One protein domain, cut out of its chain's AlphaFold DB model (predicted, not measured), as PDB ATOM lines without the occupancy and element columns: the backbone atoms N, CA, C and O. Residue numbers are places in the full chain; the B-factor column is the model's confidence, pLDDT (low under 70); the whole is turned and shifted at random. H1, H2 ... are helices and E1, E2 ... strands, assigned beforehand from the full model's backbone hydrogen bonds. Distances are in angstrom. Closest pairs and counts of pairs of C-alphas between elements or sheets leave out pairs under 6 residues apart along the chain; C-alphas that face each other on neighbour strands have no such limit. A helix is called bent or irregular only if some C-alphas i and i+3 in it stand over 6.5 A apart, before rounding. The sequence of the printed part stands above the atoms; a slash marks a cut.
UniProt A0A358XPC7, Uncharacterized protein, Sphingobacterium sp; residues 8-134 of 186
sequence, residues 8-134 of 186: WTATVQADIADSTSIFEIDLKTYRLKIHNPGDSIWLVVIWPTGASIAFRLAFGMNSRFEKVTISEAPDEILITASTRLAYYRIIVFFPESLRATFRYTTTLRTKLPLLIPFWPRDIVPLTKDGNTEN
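What this domain is: This is residues 8 to 134 of the 186 residues of an uncharacterized protein of Sphingobacterium sp (UniProt A0A358XPC7). Two twisted sheets lie face to face as a sandwich, E1 to E4 with E9 in one and E5 to E8 in the other, and the short helix H1 covers the face of the five-stranded sheet that is turned away from its partner. The long link from E8 brings the chain back to the first sheet, where E9 adds itself beside E4. The printed part has 127 residues with one named helix and then nine named strands, H1 and E1 to E9, mostly strand in class. Both sheets are antiparallel, in the orders E1 - E2 - E3 - E4 - E9 and E5 - E6 - E7 - E8. The whole is compact, with a radius of gyration of the C-alphas of 14.7 A and spans of 44 by 37 by 23 A.

Where its parts are: Find C-alpha 8 at (-66.074, 110.358, -99.756); from there H1 runs to residue 18, only just irregular, with C-alphas 10 and 13 7.0 A apart. Next come E1, residues 21 to 27, E2, 30 to 35, E3, 40 to 46, and E4, 52 to 59, which is 20.0 A long. Look for C-alpha 67 at (-82.106, 124.879, -105.008), where E5 begins and runs to 73. E6 is residues 76 to 82, E7 86 to 93, 22.3 A long, and E8 103 to 110, 22.8 A long. E9, residues 123 to 126, ends at C-alpha 126, (-74.932, 104.195, -92.480).

How they stand to each other: Begin with E1 to E4, a meander, each strand the antiparallel neighbour of the one before; this sheet is strongly twisted. Look at N 25 and O 32 between E1 and E2, 3.0 A, N 33 and O 44 between E2 and E3, 2.8 A, and N 43 and O 55 between E3 and E4, 2.8 A. The edge strand E9 is antiparallel to E4 at 141 degrees, with N 54 and O 124 2.8 A apart. H1 is on one face of this sheet, two layers of helix and sheet, at a height of 8.6 A, across the strands; its closest C-alphas to E9 are Gln 13 and Leu 126, 6.2 A. In H1, 4 of 7 O i to N i+4 pairs are within hydrogen-bond range. E5 to E8 form a second meander, with N 71 and O 78 2.9 A, N 79 and O 90 2.8 A, and N 89 and O 107 2.9 A apart. Between the sheets, the closest C-alphas of E4 and E8 are Leu 57 and Thr 106, 6.7 A.

The domain as a whole: The two C-alphas farthest apart are those of Thr 49 and Pro 113, 44.9 A. The printed part has no cut. The link from E8 to E9, residues 111 to 122, is long. Check the B-factor column: pLDDT is under 70 at residues 8 to 9 and 128 to 134.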
ATOM      1  N   TRP A   8     -64.629 110.151 -99.595       66.62
ATOM      2  CA  TRP A   8     -66.074 110.358 -99.756       66.62
ATOM      3  C   TRP A   8     -66.959 109.376 -98.982       66.62
ATOM      4  O   TRP A   8     -68.133 109.631 -98.798       66.62
ATOM      5  N   THR A   9     -66.458 108.210 -98.578       67.88
ATOM      6  CA  THR A   9     -67.223 107.312 -97.691       67.88
ATOM      7  C   THR A   9     -67.009 107.689 -96.234       67.88
ATOM      8  O   THR A   9     -67.931 107.524 -95.447       67.88
ATOM      9  N   ALA A  10     -65.838 108.232 -95.893       70.62
ATOM     10  CA  ALA A  10     -65.541 108.684 -94.542       70.62
ATOM     11  C   ALA A  10     -66.391 109.900 -94.129       70.62
ATOM     12  O   ALA A  10     -66.821 109.961 -92.983       70.62
ATOM     13  N   THR A  11     -66.675 110.836 -95.046       79.44
ATOM     14  CA  THR A  11     -67.412 112.072 -94.704       79.44
ATOM     15  C   THR A  11     -68.926 111.958 -94.860       79.44
ATOM     16  O   THR A  11     -69.655 112.523 -94.053       79.44
ATOM     17  N   VAL A  12     -69.417 111.173 -95.832       84.44
ATOM     18  CA  VAL A  12     -70.846 111.147 -96.212       84.44
ATOM     19  C   VAL A  12     -71.785 110.869 -95.046       84.44
ATOM     20  O   VAL A  12     -72.891 111.400 -95.018       84.44
ATOM     21  N   GLN A  13     -71.378 110.037 -94.087       84.62
ATOM     22  CA  GLN A  13     -72.228 109.767 -92.937       84.62
ATOM     23  C   GLN A  13     -72.429 111.018 -92.068       84.62
ATOM     24  O   GLN A  13     -73.566 111.290 -91.689       84.62
ATOM     25  N   ALA A  14     -71.357 111.758 -91.771       85.62
ATOM     26  CA  ALA A  14     -71.446 113.013 -91.030       85.62
ATOM     27  C   ALA A  14     -72.231 114.052 -91.839       85.62
ATOM     28  O   ALA A  14     -73.196 114.608 -91.332       85.62
ATOM     29  N   ASP A  15     -71.924 114.189 -93.133       90.38
ATOM     30  CA  ASP A  15     -72.612 115.124 -94.030       90.38
ATOM     31  C   ASP A  15     -74.136 114.883 -94.046       90.38
ATOM     32  O   ASP A  15     -74.930 115.819 -93.946       90.38
ATOM     33  N   ILE A  16     -74.571 113.619 -94.142       90.81
ATOM     34  CA  ILE A  16     -75.995 113.256 -94.087       90.81
ATOM     35  C   ILE A  16     -76.578 113.523 -92.695       90.81
ATOM     36  O   ILE A  16     -77.678 114.070 -92.618       90.81
ATOM     37  N   ALA A  17     -75.879 113.143 -91.622       88.06
ATOM     38  CA  ALA A  17     -76.354 113.305 -90.247       88.06
ATOM     39  C   ALA A  17     -76.529 114.780 -89.850       88.06
ATOM     40  O   ALA A  17     -77.501 115.111 -89.173       88.06
ATOM     41  N   ASP A  18     -75.639 115.650 -90.324       89.38
ATOM     42  CA  ASP A  18     -75.663 117.093 -90.073       89.38
ATOM     43  C   ASP A  18     -76.655 117.833 -90.990       89.38
ATOM     44  O   ASP A  18     -76.968 119.005 -90.774       89.38
ATOM     45  N   SER A  19     -77.179 117.158 -92.020       91.31
ATOM     46  CA  SER A  19     -78.166 117.722 -92.942       91.31
ATOM     47  C   SER A  19     -79.606 117.474 -92.491       91.31
ATOM     48  O   SER A  19     -79.983 116.376 -92.075       91.31
ATOM     49  N   THR A  20     -80.469 118.472 -92.679       91.44
ATOM     50  CA  THR A  20     -81.915 118.298 -92.505       91.44
ATOM     51  C   THR A  20     -82.502 117.504 -93.672       91.44
ATOM     52  O   THR A  20     -82.185 117.758 -94.838       91.44
ATOM     53  N   SER A  21     -83.396 116.562 -93.363       95.19
ATOM     54  CA  SER A  21     -84.209 115.894 -94.381       95.19
ATOM     55  C   SER A  21     -85.086 116.922 -95.097       95.19
ATOM     56  O   SER A  21     -85.819 117.675 -94.458       95.19
ATOM     57  N   ILE A  22     -85.013 116.952 -96.425       96.50
ATOM     58  CA  ILE A  22     -85.827 117.839 -97.263       96.50
ATOM     59  C   ILE A  22     -87.140 117.182 -97.703       96.50
ATOM     60  O   ILE A  22     -87.988 117.862 -98.272       96.50
ATOM     61  N   PHE A  23     -87.298 115.873 -97.469       97.12
ATOM     62  CA  PHE A  23     -88.513 115.120 -97.780       97.12
ATOM     63  C   PHE A  23     -88.516 113.748 -97.101       97.12
ATOM     64  O   PHE A  23     -87.469 113.106 -97.015       97.12
ATOM     65  N   GLU A  24     -89.686 113.266 -96.681       96.88
ATOM     66  CA  GLU A  24     -89.851 111.942 -96.072       96.88
ATOM     67  C   GLU A  24     -91.097 111.233 -96.612       96.88
ATOM     68  O   GLU A  24     -92.141 111.856 -96.779       96.88
ATOM     69  N   ILE A  25     -90.989 109.925 -96.851       95.31
ATOM     70  CA  ILE A  25     -92.113 109.063 -97.238       95.31
ATOM     71  C   ILE A  25     -91.932 107.666 -96.649       95.31
ATOM     72  O   ILE A  25     -90.808 107.183 -96.503       95.31
ATOM     73  N   ASP A  26     -93.035 106.992 -96.345       94.56
ATOM     74  CA  ASP A  26     -93.007 105.584 -95.962       94.56
ATOM     75  C   ASP A  26     -93.252 104.691 -97.190       94.56
ATOM     76  O   ASP A  26     -94.206 104.862 -97.945       94.56
ATOM     77  N   LEU A  27     -92.388 103.692 -97.379       93.50
ATOM     78  CA  LEU A  27     -92.521 102.646 -98.388       93.50
ATOM     79  C   LEU A  27     -92.712 101.303 -97.681       93.50
ATOM     80  O   LEU A  27     -91.749 100.631 -97.296       93.50
ATOM     81  N   LYS A  28     -93.973 100.891 -97.526       92.12
ATOM     82  CA  LYS A  28     -94.361  99.711 -96.733       92.12
ATOM     83  C   LYS A  28     -93.872  99.862 -95.281       92.12
ATOM     84  O   LYS A  28     -94.372 100.716 -94.568       92.12
ATOM     85  N   THR A  29     -92.918  99.047 -94.833       92.25
ATOM     86  CA  THR A  29     -92.349  99.107 -93.473       92.25
ATOM     87  C   THR A  29     -91.067  99.938 -93.384       92.25
ATOM     88  O   THR A  29     -90.451 100.002 -92.323       92.25
ATOM     89  N   TYR A  30     -90.630 100.541 -94.487       93.75
ATOM     90  CA  TYR A  30     -89.387 101.300 -94.571       93.75
ATOM     91  C   TYR A  30     -89.692 102.786 -94.593       93.75
ATOM     92  O   TYR A  30     -90.627 103.205 -95.270       93.75
ATOM     93  N   ARG A  31     -88.847 103.581 -93.939       95.81
ATOM     94  CA  ARG A  31     -88.891 105.036 -94.073       95.81
ATOM     95  C   ARG A  31     -87.820 105.496 -95.041       95.81
ATOM     96  O   ARG A  31     -86.664 105.093 -94.925       95.81
ATOM     97  N   LEU A  32     -88.204 106.332 -95.988       96.50
ATOM     98  CA  LEU A  32     -87.320 106.949 -96.963       96.50
ATOM     99  C   LEU A  32     -87.185 108.430 -96.624       96.50
ATOM    100  O   LEU A  32     -88.182 109.104 -96.382       96.50
ATOM    101  N   LYS A  33     -85.952 108.934 -96.622       97.69
ATOM    102  CA  LYS A  33     -85.645 110.352 -96.416       97.69
ATOM    103  C   LYS A  33     -84.762 110.871 -97.532       97.69
ATOM    104  O   LYS A  33     -83.826 110.181 -97.935       97.69
ATOM    105  N   ILE A  34     -85.018 112.080 -98.009       97.88
ATOM    106  CA  ILE A  34     -84.148 112.750 -98.974       97.88
ATOM    107  C   ILE A  34     -83.327 113.797 -98.234       97.88
ATOM    108  O   ILE A  34     -83.876 114.630 -97.522       97.88
ATOM    109  N   HIS A  35     -82.014 113.769 -98.431       97.56
ATOM    110  CA  HIS A  35     -81.069 114.699 -97.824       97.56
ATOM    111  C   HIS A  35     -80.300 115.468 -98.898       97.56
ATOM    112  O   HIS A  35     -79.937 114.913 -99.939       97.56
ATOM    113  N   ASN A  36     -80.022 116.741 -98.616       96.62
ATOM    114  CA  ASN A  36     -79.141 117.589 -99.414       96.62
ATOM    115  C   ASN A  36     -78.046 118.194 -98.514       96.62
ATOM    116  O   ASN A  36     -78.180 119.338 -98.083       96.62
ATOM    117  N   PRO A  37     -76.958 117.457 -98.235       93.62
ATOM    118  CA  PRO A  37     -75.777 117.996 -97.553       93.62
ATOM    119  C   PRO A  37     -75.017 119.063 -98.361       93.62
ATOM    120  O   PRO A  37     -74.046 119.641 -97.880       93.62
ATOM    121  N   GLY A  38     -75.428 119.338 -99.601       93.50
ATOM    122  CA  GLY A  38     -74.875 120.393-100.440       93.50
ATOM    123  C   GLY A  38     -74.285 119.853-101.731       93.50
ATOM    124  O   GLY A  38     -74.699 120.284-102.799       93.50
ATOM    125  N   ASP A  39     -73.337 118.919-101.678       91.69
ATOM    126  CA  ASP A  39     -72.640 118.421-102.878       91.69
ATOM    127  C   ASP A  39     -73.337 117.228-103.559       91.69
ATOM    128  O   ASP A  39     -72.955 116.817-104.655       91.69
ATOM    129  N   SER A  40     -74.351 116.661-102.911       95.38
ATOM    130  CA  SER A  40     -75.021 115.429-103.312       95.38
ATOM    131  C   SER A  40     -76.478 115.462-102.867       95.38
ATOM    132  O   SER A  40     -76.798 116.026-101.824       95.38
ATOM    133  N   ILE A  41     -77.350 114.797-103.623       97.44
ATOM    134  CA  ILE A  41     -78.708 114.475-103.173       97.44
ATOM    135  C   ILE A  41     -78.728 112.994-102.821       97.44
ATOM    136  O   ILE A  41     -78.378 112.154-103.655       97.44
ATOM    137  N   TRP A  42     -79.134 112.679-101.597       97.56
ATOM    138  CA  TRP A  42     -79.139 111.325-101.053       97.56
ATOM    139  C   TRP A  42     -80.550 110.860-100.742       97.56
ATOM    140  O   TRP A  42     -81.335 111.611-100.177       97.56
ATOM    141  N   LEU A  43     -80.841 109.601-101.052       97.56
ATOM    142  CA  LEU A  43     -81.998 108.876-100.548       97.56
ATOM    143  C   LEU A  43     -81.537 107.924 -99.448       97.56
ATOM    144  O   LEU A  43     -80.818 106.964 -99.717       97.56
ATOM    145  N   VAL A  44     -81.963 108.174 -98.218       96.12
ATOM    146  CA  VAL A  44     -81.698 107.322 -97.062       96.12
ATOM    147  C   VAL A  44     -82.891 106.403 -96.846       96.12
ATOM    148  O   VAL A  44     -84.004 106.864 -96.617       96.12
ATOM    149  N   VAL A  45     -82.651 105.098 -96.901       94.88
ATOM    150  CA  VAL A  45     -83.632 104.058 -96.584       94.88
ATOM    151  C   VAL A  45     -83.365 103.565 -95.172       94.88
ATOM    152  O   VAL A  45     -82.244 103.171 -94.851       94.88
ATOM    153  N   ILE A  46     -84.397 103.573 -94.336       93.12
ATOM    154  CA  ILE A  46     -84.335 103.216 -92.923       93.12
ATOM    155  C   ILE A  46     -85.209 101.980 -92.703       93.12
ATOM    156  O   ILE A  46     -86.404 101.979 -93.012       93.12
ATOM    157  N   TRP A  47     -84.604 100.917 -92.176       91.50
ATOM    158  CA  TRP A  47     -85.310  99.700 -91.766       91.50
ATOM    159  C   TRP A  47     -86.096  99.931 -90.464       91.50
ATOM    160  O   TRP A  47     -85.693 100.772 -89.658       91.50
ATOM    161  N   PRO A  48     -87.117  99.102 -90.155       89.75
ATOM    162  CA  PRO A  48     -87.800  99.121 -88.853       89.75
ATOM    163  C   PRO A  48     -86.866  99.009 -87.641       89.75
ATOM    164  O   PRO A  48     -87.165  99.519 -86.568       89.75
ATOM    165  N   THR A  49     -85.714  98.350 -87.804       87.06
ATOM    166  CA  THR A  49     -84.696  98.202 -86.754       87.06
ATOM    167  C   THR A  49     -83.894  99.485 -86.491       87.06
ATOM    168  O   THR A  49     -83.075  99.518 -85.572       87.06
ATOM    169  N   GLY A  50     -84.083 100.533 -87.300       85.62
ATOM    170  CA  GLY A  50     -83.345 101.795 -87.240       85.62
ATOM    171  C   GLY A  50     -81.989 101.773 -87.950       85.62
ATOM    172  O   GLY A  50     -81.304 102.791 -87.975       85.62
ATOM    173  N   ALA A  51     -81.584 100.640 -88.529       86.44
ATOM    174  CA  ALA A  51     -80.460 100.615 -89.460       86.44
ATOM    175  C   ALA A  51     -80.812 101.390 -90.734       86.44
ATOM    176  O   ALA A  51     -81.990 101.484 -91.087       86.44
ATOM    177  N   SER A  52     -79.808 101.899 -91.448       89.88
ATOM    178  CA  SER A  52     -80.050 102.666 -92.665       89.88
ATOM    179  C   SER A  52     -78.951 102.523 -93.712       89.88
ATOM    180  O   SER A  52     -77.826 102.092 -93.449       89.88
ATOM    181  N   ILE A  53     -79.319 102.846 -94.946       90.56
ATOM    182  CA  ILE A  53     -78.435 102.855 -96.104       90.56
ATOM    183  C   ILE A  53     -78.774 104.052 -96.983       90.56
ATOM    184  O   ILE A  53     -79.944 104.373 -97.172       90.56
ATOM    185  N   ALA A  54     -77.753 104.708 -97.520       93.31
ATOM    186  CA  ALA A  54     -77.902 105.849 -98.403       93.31
ATOM    187  C   ALA A  54     -77.602 105.467 -99.855       93.31
ATOM    188  O   ALA A  54     -76.628 104.765-100.138       93.31
ATOM    189  N   PHE A  55     -78.423 105.981-100.768       94.94
ATOM    190  CA  PHE A  55     -78.239 105.910-102.212       94.94
ATOM    191  C   PHE A  55     -78.037 107.315-102.775       94.94
ATOM    192  O   PHE A  55     -78.858 108.201-102.522       94.94
ATOM    193  N   ARG A  56     -76.966 107.545-103.540       95.69
ATOM    194  CA  ARG A  56     -76.745 108.845-104.179       95.69
ATOM    195  C   ARG A  56     -77.661 108.967-105.392       95.69
ATOM    196  O   ARG A  56     -77.545 108.206-106.350       95.69
ATOM    197  N   LEU A  57     -78.557 109.948-105.351       96.69
ATOM    198  CA  LEU A  57     -79.444 110.289-106.458       96.69
ATOM    199  C   LEU A  57     -78.754 111.227-107.456       96.69
ATOM    200  O   LEU A  57     -78.918 111.079-108.664       96.69
ATOM    201  N   ALA A  58     -77.966 112.184-106.967       95.94
ATOM    202  CA  ALA A  58     -77.211 113.112-107.806       95.94
ATOM    203  C   ALA A  58     -75.915 113.559-107.125       95.94
ATOM    204  O   ALA A  58     -75.856 113.637-105.899       95.94
ATOM    205  N   PHE A  59     -74.896 113.874-107.929       94.38
ATOM    206  CA  PHE A  59     -73.613 114.414-107.485       94.38
ATOM    207  C   PHE A  59     -73.349 115.756-108.167       94.38
ATOM    208  O   PHE A  59     -73.463 115.862-109.382       94.38
ATOM    209  N   GLY A  60     -72.986 116.773-107.392       92.50
ATOM    210  CA  GLY A  60     -72.854 118.155-107.838       92.50
ATOM    211  C   GLY A  60     -71.565 118.472-108.599       92.50
ATOM    212  O   GLY A  60     -71.463 119.571-109.142       92.50
ATOM    213  N   MET A  61     -70.611 117.532-108.672       89.94
ATOM    214  CA  MET A  61     -69.341 117.654-109.411       89.94
ATOM    215  C   MET A  61     -68.556 118.927-109.049       89.94
ATOM    216  O   MET A  61     -68.313 119.776-109.900       89.94
ATOM    217  N   ASN A  62     -68.163 119.076-107.779       86.69
ATOM    218  CA  ASN A  62     -67.506 120.289-107.253       86.69
ATOM    219  C   ASN A  62     -68.401 121.551-107.279       86.69
ATOM    220  O   ASN A  62     -67.939 122.690-107.349       86.69
ATOM    221  N   SER A  63     -69.715 121.353-107.233       90.19
ATOM    222  CA  SER A  63     -70.708 122.410-107.074       90.19
ATOM    223  C   SER A  63     -71.755 121.978-106.052       90.19
ATOM    224  O   SER A  63     -71.839 120.799-105.711       90.19
ATOM    225  N   ARG A  64     -72.541 122.936-105.553       94.06
ATOM    226  CA  ARG A  64     -73.575 122.692-104.548       94.06
ATOM    227  C   ARG A  64     -74.972 122.779-105.158       94.06
ATOM    228  O   ARG A  64     -75.208 123.563-106.079       94.06
ATOM    229  N   PHE A  65     -75.889 121.973-104.639       95.56
ATOM    230  CA  PHE A  65     -77.316 122.029-104.920       95.56
ATOM    231  C   PHE A  65     -77.958 123.107-104.049       95.56
ATOM    232  O   PHE A  65     -78.439 122.841-102.952       95.56
ATOM    233  N   GLU A  66     -77.950 124.342-104.541       86.81
ATOM    234  CA  GLU A  66     -78.504 125.495-103.816       86.81
ATOM    235  C   GLU A  66     -80.037 125.491-103.804       86.81
ATOM    236  O   GLU A  66     -80.660 125.931-102.843       86.81
ATOM    237  N   LYS A  67     -80.653 124.971-104.872       88.81
ATOM    238  CA  LYS A  67     -82.106 124.879-105.008       88.81
ATOM    239  C   LYS A  67     -82.507 123.474-105.429       88.81
ATOM    240  O   LYS A  67     -82.138 123.014-106.513       88.81
ATOM    241  N   VAL A  68     -83.292 122.833-104.570       97.12
ATOM    242  CA  VAL A  68     -83.929 121.536-104.802       97.12
ATOM    243  C   VAL A  68     -85.429 121.726-104.635       97.12
ATOM    244  O   VAL A  68     -85.877 122.375-103.695       97.12
ATOM    245  N   THR A  69     -86.200 121.195-105.572       97.69
ATOM    246  CA  THR A  69     -87.663 121.180-105.514       97.69
ATOM    247  C   THR A  69     -88.135 119.746-105.616       97.69
ATOM    248  O   THR A  69     -87.523 118.945-106.327       97.69
ATOM    249  N   ILE A  70     -89.198 119.436-104.887       98.12
ATOM    250  CA  ILE A  70     -89.758 118.095-104.794       98.12
ATOM    251  C   ILE A  70     -91.252 118.211-105.061       98.12
ATOM    252  O   ILE A  70     -91.918 119.084-104.507       98.12
ATOM    253  N   SER A  71     -91.751 117.356-105.942       96.88
ATOM    254  CA  SER A  71     -93.172 117.211-106.237       96.88
ATOM    255  C   SER A  71     -93.538 115.737-106.226       96.88
ATOM    256  O   SER A  71     -92.797 114.910-106.761       96.88
ATOM    257  N   GLU A  72     -94.688 115.432-105.649       95.19
ATOM    258  CA  GLU A  72     -95.176 114.072-105.468       95.19
ATOM    259  C   GLU A  72     -96.276 113.741-106.474       95.19
ATOM    260  O   GLU A  72     -97.096 114.583-106.844       95.19
ATOM    261  N   ALA A  73     -96.298 112.481-106.878       91.00
ATOM    262  CA  ALA A  73     -97.394 111.808-107.547       91.00
ATOM    263  C   ALA A  73     -97.625 110.459-106.832       91.00
ATOM    264  O   ALA A  73     -96.764 110.037-106.058       91.00
ATOM    265  N   PRO A  74     -98.753 109.764-107.070       87.94
ATOM    266  CA  PRO A  74     -99.087 108.541-106.331       87.94
ATOM    267  C   PRO A  74     -97.966 107.491-106.310       87.94
ATOM    268  O   PRO A  74     -97.678 106.918-105.262       87.94
ATOM    269  N   ASP A  75     -97.287 107.317-107.447       93.31
ATOM    270  CA  ASP A  75     -96.298 106.252-107.639       93.31
ATOM    271  C   ASP A  75     -94.885 106.798-107.887       93.31
ATOM    272  O   ASP A  75     -93.963 106.040-108.194       93.31
ATOM    273  N   GLU A  76     -94.678 108.113-107.791       96.19
ATOM    274  CA  GLU A  76     -93.360 108.704-107.995       96.19
ATOM    275  C   GLU A  76     -93.134 110.018-107.257       96.19
ATOM    276  O   GLU A  76     -94.041 110.799-106.994       96.19
ATOM    277  N   ILE A  77     -91.861 110.294-106.998       97.50
ATOM    278  CA  ILE A  77     -91.373 111.600-106.582       97.50
ATOM    279  C   ILE A  77     -90.513 112.151-107.707       97.50
ATOM    280  O   ILE A  77     -89.558 111.509-108.155       97.50
ATOM    281  N   LEU A  78     -90.810 113.375-108.119       98.19
ATOM    282  CA  LEU A  78     -89.963 114.153-109.002       98.19
ATOM    283  C   LEU A  78     -89.158 115.148-108.170       98.19
ATOM    284  O   LEU A  78     -89.707 116.032-107.518       98.19
ATOM    285  N   ILE A  79     -87.837 115.031-108.247       98.50
ATOM    286  CA  ILE A  79     -86.892 115.982-107.676       98.50
ATOM    287  C   ILE A  79     -86.244 116.725-108.840       98.50
ATOM    288  O   ILE A  79     -85.631 116.113-109.722       98.50
ATOM    289  N   THR A  80     -86.343 118.052-108.846       98.31
ATOM    290  CA  THR A  80     -85.545 118.878-109.757       98.31
ATOM    291  C   THR A  80     -84.561 119.714-108.967       98.31
ATOM    292  O   THR A  80     -84.890 120.286-107.925       98.31
ATOM    293  N   ALA A  81     -83.327 119.751-109.449       97.62
ATOM    294  CA  ALA A  81     -82.243 120.448-108.789       97.62
ATOM    295  C   ALA A  81     -81.307 121.070-109.819       97.62
ATOM    296  O   ALA A  81     -81.272 120.680-110.989       97.62
ATOM    297  N   SER A  82     -80.521 122.049-109.390       96.38
ATOM    298  CA  SER A  82     -79.508 122.647-110.252       96.38
ATOM    299  C   SER A  82     -78.253 122.981-109.473       96.38
ATOM    300  O   SER A  82     -78.310 123.281-108.282       96.38
ATOM    301  N   THR A  83     -77.130 122.942-110.178       95.69
ATOM    302  CA  THR A  83     -75.845 123.447-109.703       95.69
ATOM    303  C   THR A  83     -75.325 124.497-110.681       95.69
ATOM    304  O   THR A  83     -75.961 124.803-111.701       95.69
ATOM    305  N   ARG A  84     -74.129 125.038-110.435       93.19
ATOM    306  CA  ARG A  84     -73.459 125.922-111.404       93.19
ATOM    307  C   ARG A  84     -73.147 125.218-112.729       93.19
ATOM    308  O   ARG A  84     -73.055 125.893-113.746       93.19
ATOM    309  N   LEU A  85     -73.041 123.888-112.728       93.69
ATOM    310  CA  LEU A  85     -72.586 123.092-113.872       93.69
ATOM    311  C   LEU A  85     -73.718 122.428-114.658       93.69
ATOM    312  O   LEU A  85     -73.566 122.191-115.856       93.69
ATOM    313  N   ALA A  86     -74.846 122.109-114.017       94.38
ATOM    314  CA  ALA A  86     -75.881 121.304-114.655       94.38
ATOM    315  C   ALA A  86     -77.277 121.458-114.034       94.38
ATOM    316  O   ALA A  86     -77.443 121.959-112.919       94.38
ATOM    317  N   TYR A  87     -78.271 120.990-114.783       96.75
ATOM    318  CA  TYR A  87     -79.640 120.763-114.336       96.75
ATOM    319  C   TYR A  87     -79.875 119.265-114.148       96.75
ATOM    320  O   TYR A  87     -79.441 118.456-114.971       96.75
ATOM    321  N   TYR A  88     -80.590 118.917-113.083       97.88
ATOM    322  CA  TYR A  88     -80.880 117.547-112.691       97.88
ATOM    323  C   TYR A  88     -82.382 117.349-112.639       97.88
ATOM    324  O   TYR A  88     -83.109 118.138-112.028       97.88
ATOM    325  N   ARG A  89     -82.828 116.258-113.250       98.25
ATOM    326  CA  ARG A  89     -84.186 115.749-113.117       98.25
ATOM    327  C   ARG A  89     -84.103 114.319-112.613       98.25
ATOM    328  O   ARG A  89     -83.576 113.459-113.312       98.25
ATOM    329  N   ILE A  90     -84.596 114.081-111.408       98.44
ATOM    330  CA  ILE A  90     -84.512 112.792-110.728       98.44
ATOM    331  C   ILE A  90     -85.940 112.313-110.493       98.44
ATOM    332  O   ILE A  90     -86.712 112.997-109.831       98.44
ATOM    333  N   ILE A  91     -86.292 111.152-111.036       98.31
ATOM    334  CA  ILE A  91     -87.541 110.467-110.686       98.31
ATOM    335  C   ILE A  91     -87.196 109.347-109.716       98.31
ATOM    336  O   ILE A  91     -86.320 108.545-110.034       98.31
ATOM    337  N   VAL A  92     -87.899 109.257-108.589       98.06
ATOM    338  CA  VAL A  92     -87.944 108.071-107.727       98.06
ATOM    339  C   VAL A  92     -89.318 107.432-107.900       98.06
ATOM    340  O   VAL A  92     -90.306 107.983-107.442       98.06
ATOM    341  N   PHE A  93     -89.381 106.298-108.592       97.50
ATOM    342  CA  PHE A  93     -90.606 105.563-108.903       97.50
ATOM    343  C   PHE A  93     -90.790 104.374-107.954       97.50
ATOM    344  O   PHE A  93     -89.844 103.609-107.721       97.50
ATOM    345  N   PHE A  94     -92.014 104.190-107.471       95.38
ATOM    346  CA  PHE A  94     -92.439 103.145-106.548       95.38
ATOM    347  C   PHE A  94     -93.362 102.160-107.275       95.38
ATOM    348  O   PHE A  94     -94.574 102.351-107.291       95.38
ATOM    349  N   PRO A  95     -92.820 101.098-107.901       94.00
ATOM    350  CA  PRO A  95     -93.658 100.095-108.539       94.00
ATOM    351  C   PRO A  95     -94.575  99.421-107.517       94.00
ATOM    352  O   PRO A  95     -94.144  99.087-106.407       94.00
ATOM    353  N   GLU A  96     -95.803  99.117-107.933       90.94
ATOM    354  CA  GLU A  96     -96.681  98.251-107.159       90.94
ATOM    355  C   GLU A  96     -96.023  96.869-106.998       90.94
ATOM    356  O   GLU A  96     -95.775  96.138-107.958       90.94
ATOM    357  N   SER A  97     -95.646  96.537-105.763       88.62
ATOM    358  CA  SER A  97     -94.897  95.325-105.439       88.62
ATOM    359  C   SER A  97     -95.169  94.882-104.006       88.62
ATOM    360  O   SER A  97     -95.376  95.696-103.098       88.62
ATOM    361  N   LEU A  98     -95.107  93.566-103.785       82.44
ATOM    362  CA  LEU A  98     -95.140  92.966-102.447       82.44
ATOM    363  C   LEU A  98     -93.890  93.313-101.626       82.44
ATOM    364  O   LEU A  98     -93.913  93.245-100.398       82.44
ATOM    365  N   ARG A  99     -92.783  93.670-102.289       86.25
ATOM    366  CA  ARG A  99     -91.516  94.045-101.650       86.25
ATOM    367  C   ARG A  99     -91.307  95.547-101.759       86.25
ATOM    368  O   ARG A  99     -91.603  96.128-102.799       86.25
ATOM    369  N   ALA A 100     -90.709  96.152-100.732       89.88
ATOM    370  CA  ALA A 100     -90.267  97.543-100.784       89.88
ATOM    371  C   ALA A 100     -89.202  97.702-101.878       89.88
ATOM    372  O   ALA A 100     -88.039  97.341-101.704       89.88
ATOM    373  N   THR A 101     -89.650  98.176-103.034       93.31
ATOM    374  CA  THR A 101     -88.859  98.316-104.250       93.31
ATOM    375  C   THR A 101     -89.038  99.739-104.731       93.31
ATOM    376  O   THR A 101     -90.156 100.242-104.754       93.31
ATOM    377  N   PHE A 102     -87.949 100.377-105.131       95.06
ATOM    378  CA  PHE A 102     -87.995 101.653-105.824       95.06
ATOM    379  C   PHE A 102     -86.961 101.645-106.942       95.06
ATOM    380  O   PHE A 102     -85.956 100.932-106.888       95.06
ATOM    381  N   ARG A 103     -87.212 102.454-107.964       96.00
ATOM    382  CA  ARG A 103     -86.268 102.741-109.039       96.00
ATOM    383  C   ARG A 103     -86.049 104.237-109.061       96.00
ATOM    384  O   ARG A 103     -87.020 104.971-109.167       96.00
ATOM    385  N   TYR A 104     -84.799 104.683-109.050       96.50
ATOM    386  CA  TYR A 104     -84.502 106.077-109.353       96.50
ATOM    387  C   TYR A 104     -83.844 106.222-110.723       96.50
ATOM    388  O   TYR A 104     -83.138 105.332-111.198       96.50
ATOM    389  N   THR A 105     -84.122 107.328-111.400       97.12
ATOM    390  CA  THR A 105     -83.507 107.682-112.681       97.12
ATOM    391  C   THR A 105     -83.128 109.148-112.655       97.12
ATOM    392  O   THR A 105     -83.993 110.008-112.509       97.12
ATOM    393  N   THR A 106     -81.838 109.415-112.836       96.75
ATOM    394  CA  THR A 106     -81.287 110.769-112.870       96.75
ATOM    395  C   THR A 106     -80.940 111.136-114.300       96.75
ATOM    396  O   THR A 106     -80.118 110.488-114.941       96.75
ATOM    397  N   THR A 107     -81.573 112.191-114.796       96.69
ATOM    398  CA  THR A 107     -81.216 112.845-116.053       96.69
ATOM    399  C   THR A 107     -80.390 114.083-115.738       96.69
ATOM    400  O   THR A 107     -80.837 114.963-114.998       96.69
ATOM    401  N   LEU A 108     -79.192 114.141-116.310       94.06
ATOM    402  CA  LEU A 108     -78.257 115.252-116.192       94.06
ATOM    403  C   LEU A 108     -78.229 116.027-117.511       94.06
ATOM    404  O   LEU A 108     -77.963 115.445-118.559       94.06
ATOM    405  N   ARG A 109     -78.440 117.343-117.455       94.69
ATOM    406  CA  ARG A 109     -78.185 118.249-118.582       94.69
ATOM    407  C   ARG A 109     -77.140 119.275-118.178       94.69
ATOM    408  O   ARG A 109     -77.423 120.156-117.363       94.69
ATOM    409  N   THR A 110     -75.941 119.168-118.734       93.56
ATOM    410  CA  THR A 110     -74.849 120.104-118.449       93.56
ATOM    411  C   THR A 110     -75.116 121.465-119.101       93.56
ATOM    412  O   THR A 110     -75.789 121.563-120.126       93.56
ATOM    413  N   LYS A 111     -74.635 122.542-118.473       93.69
ATOM    414  CA  LYS A 111     -74.761 123.927-118.979       93.69
ATOM    415  C   LYS A 111     -73.682 124.286-120.005       93.69
ATOM    416  O   LYS A 111     -73.801 125.285-120.700       93.69
ATOM    417  N   LEU A 112     -72.637 123.470-120.065       91.69
ATOM    418  CA  LEU A 112     -71.522 123.538-120.996       91.69
ATOM    419  C   LEU A 112     -71.068 122.101-121.319       91.69
ATOM    420  O   LEU A 112     -71.431 121.179-120.576       91.69
ATOM    421  N   PRO A 113     -70.293 121.872-122.390       89.88
ATOM    422  CA  PRO A 113     -69.635 120.587-122.611       89.88
ATOM    423  C   PRO A 113     -68.719 120.257-121.423       89.88
ATOM    424  O   PRO A 113     -67.848 121.053-121.075       89.88
ATOM    425  N   LEU A 114     -68.942 119.113-120.771       87.81
ATOM    426  CA  LEU A 114     -68.174 118.683-119.602       87.81
ATOM    427  C   LEU A 114     -67.645 117.271-119.809       87.81
ATOM    428  O   LEU A 114     -68.402 116.362-120.143       87.81
ATOM    429  N   LEU A 115     -66.360 117.095-119.514       89.75
ATOM    430  CA  LEU A 115     -65.787 115.788-119.250       89.75
ATOM    431  C   LEU A 115     -65.964 115.486-117.758       89.75
ATOM    432  O   LEU A 115     -65.500 116.246-116.911       89.75
ATOM    433  N   ILE A 116     -66.636 114.385-117.439       87.56
ATOM    434  CA  ILE A 116     -66.836 113.885-116.077       87.56
ATOM    435  C   ILE A 116     -65.716 112.876-115.782       87.56
ATOM    436  O   ILE A 116     -65.788 111.745-116.263       87.56
ATOM    437  N   PRO A 117     -64.672 113.251-115.017       80.25
ATOM    438  CA  PRO A 117     -63.515 112.381-114.801       80.25
ATOM    439  C   PRO A 117     -63.798 111.268-113.788       80.25
ATOM    440  O   PRO A 117     -63.115 110.248-113.770       80.25
ATOM    441  N   PHE A 118     -64.774 111.482-112.905       81.81
ATOM    442  CA  PHE A 118     -65.032 110.616-111.768       81.81
ATOM    443  C   PHE A 118     -66.472 110.758-111.280       81.81
ATOM    444  O   PHE A 118     -67.025 111.860-111.256       81.81
ATOM    445  N   TRP A 119     -67.039 109.641-110.822       84.62
ATOM    446  CA  TRP A 119     -68.308 109.602-110.108       84.62
ATOM    447  C   TRP A 119     -68.138 108.836-108.785       84.62
ATOM    448  O   TRP A 119     -67.646 107.703-108.802       84.62
ATOM    449  N   PRO A 120     -68.499 109.429-107.634       84.81
ATOM    450  CA  PRO A 120     -68.313 108.791-106.336       84.81
ATOM    451  C   PRO A 120     -69.257 107.599-106.122       84.81
ATOM    452  O   PRO A 120     -70.230 107.404-106.840       84.81
ATOM    453  N   ARG A 121     -68.996 106.790-105.086       82.81
ATOM    454  CA  ARG A 121     -69.782 105.574-104.788       82.81
ATOM    455  C   ARG A 121     -71.247 105.857-104.496       82.81
ATOM    456  O   ARG A 121     -71.520 106.624-103.577       82.81
ATOM    457  N   ASP A 122     -72.154 105.193-105.201       85.38
ATOM    458  CA  ASP A 122     -73.595 105.461-105.121       85.38
ATOM    459  C   ASP A 122     -74.306 104.814-103.924       85.38
ATOM    460  O   ASP A 122     -75.450 105.159-103.666       85.38
ATOM    461  N   ILE A 123     -73.664 103.901-103.185       88.81
ATOM    462  CA  ILE A 123     -74.275 103.192-102.049       88.81
ATOM    463  C   ILE A 123     -73.370 103.303-100.827       88.81
ATOM    464  O   ILE A 123     -72.191 102.942-100.896       88.81
ATOM    465  N   VAL A 124     -73.931 103.756 -99.708       86.62
ATOM    466  CA  VAL A 124     -73.212 103.907 -98.439       86.62
ATOM    467  C   VAL A 124     -74.071 103.361 -97.295       86.62
ATOM    468  O   VAL A 124     -75.098 103.955 -96.969       86.62
ATOM    469  N   PRO A 125     -73.698 102.227 -96.673       83.81
ATOM    470  CA  PRO A 125     -74.281 101.810 -95.400       83.81
ATOM    471  C   PRO A 125     -74.026 102.876 -94.335       83.81
ATOM    472  O   PRO A 125     -72.900 103.354 -94.213       83.81
ATOM    473  N   LEU A 126     -75.053 103.231 -93.568       82.44
ATOM    474  CA  LEU A 126     -74.932 104.195 -92.480       82.44
ATOM    475  C   LEU A 126     -74.927 103.451 -91.142       82.44
ATOM    476  O   LEU A 126     -75.640 102.462 -90.945       82.44
ATOM    477  N   THR A 127     -74.096 103.918 -90.218       72.56
ATOM    478  CA  THR A 127     -73.958 103.341 -88.873       72.56
ATOM    479  C   THR A 127     -74.593 104.251 -87.826       72.56
ATOM    480  O   THR A 127     -74.833 105.421 -88.098       72.56
ATOM    481  N   LYS A 128     -74.871 103.758 -86.613       63.66
ATOM    482  CA  LYS A 128     -75.357 104.641 -85.536       63.66
ATOM    483  C   LYS A 128     -74.281 105.606 -85.017       63.66
ATOM    484  O   LYS A 128     -74.629 106.712 -84.632       63.66
ATOM    485  N   ASP A 129     -73.002 105.224 -85.086       60.16
ATOM    486  CA  ASP A 129     -71.912 105.902 -84.361       60.16
ATOM    487  C   ASP A 129     -70.849 106.543 -85.277       60.16
ATOM    488  O   ASP A 129     -69.693 106.674 -84.888       60.16
ATOM    489  N   GLY A 130     -71.169 106.868 -86.532       53.41
ATOM    490  CA  GLY A 130     -70.216 107.502 -87.468       53.41
ATOM    491  C   GLY A 130     -69.218 106.551 -88.140       53.41
ATOM    492  O   GLY A 130     -68.717 106.832 -89.225       53.41
ATOM    493  N   ASN A 131     -68.942 105.403 -87.524       54.94
ATOM    494  CA  ASN A 131     -67.839 104.531 -87.913       54.94
ATOM    495  C   ASN A 131     -68.211 103.603 -89.080       54.94
ATOM    496  O   ASN A 131     -68.573 102.442 -88.875       54.94
ATOM    497  N   THR A 132     -68.072 104.085 -90.318       54.06
ATOM    498  CA  THR A 132     -68.273 103.274 -91.541       54.06
ATOM    499  C   THR A 132     -67.357 102.040 -91.607       54.06
ATOM    500  O   THR A 132     -67.699 101.028 -92.227       54.06
ATOM    501  N   GLU A 133     -66.235 102.057 -90.889       51.84
ATOM    502  CA  GLU A 133     -65.329 100.918 -90.711       51.84
ATOM    503  C   GLU A 133     -65.858  99.802 -89.792       51.84
ATOM    504  O   GLU A 133     -65.373  98.672 -89.860       51.84
ATOM    505  N   ASN A 134     -66.919 100.067 -89.018       47.50
ATOM    506  CA  ASN A 134     -67.600  99.077 -88.174       47.50
ATOM    507  C   ASN A 134     -68.789  98.386 -88.863       47.50
ATOM    508  O   ASN A 134     -69.395  97.473 -88.291       47.50
TER     509      ASN A 134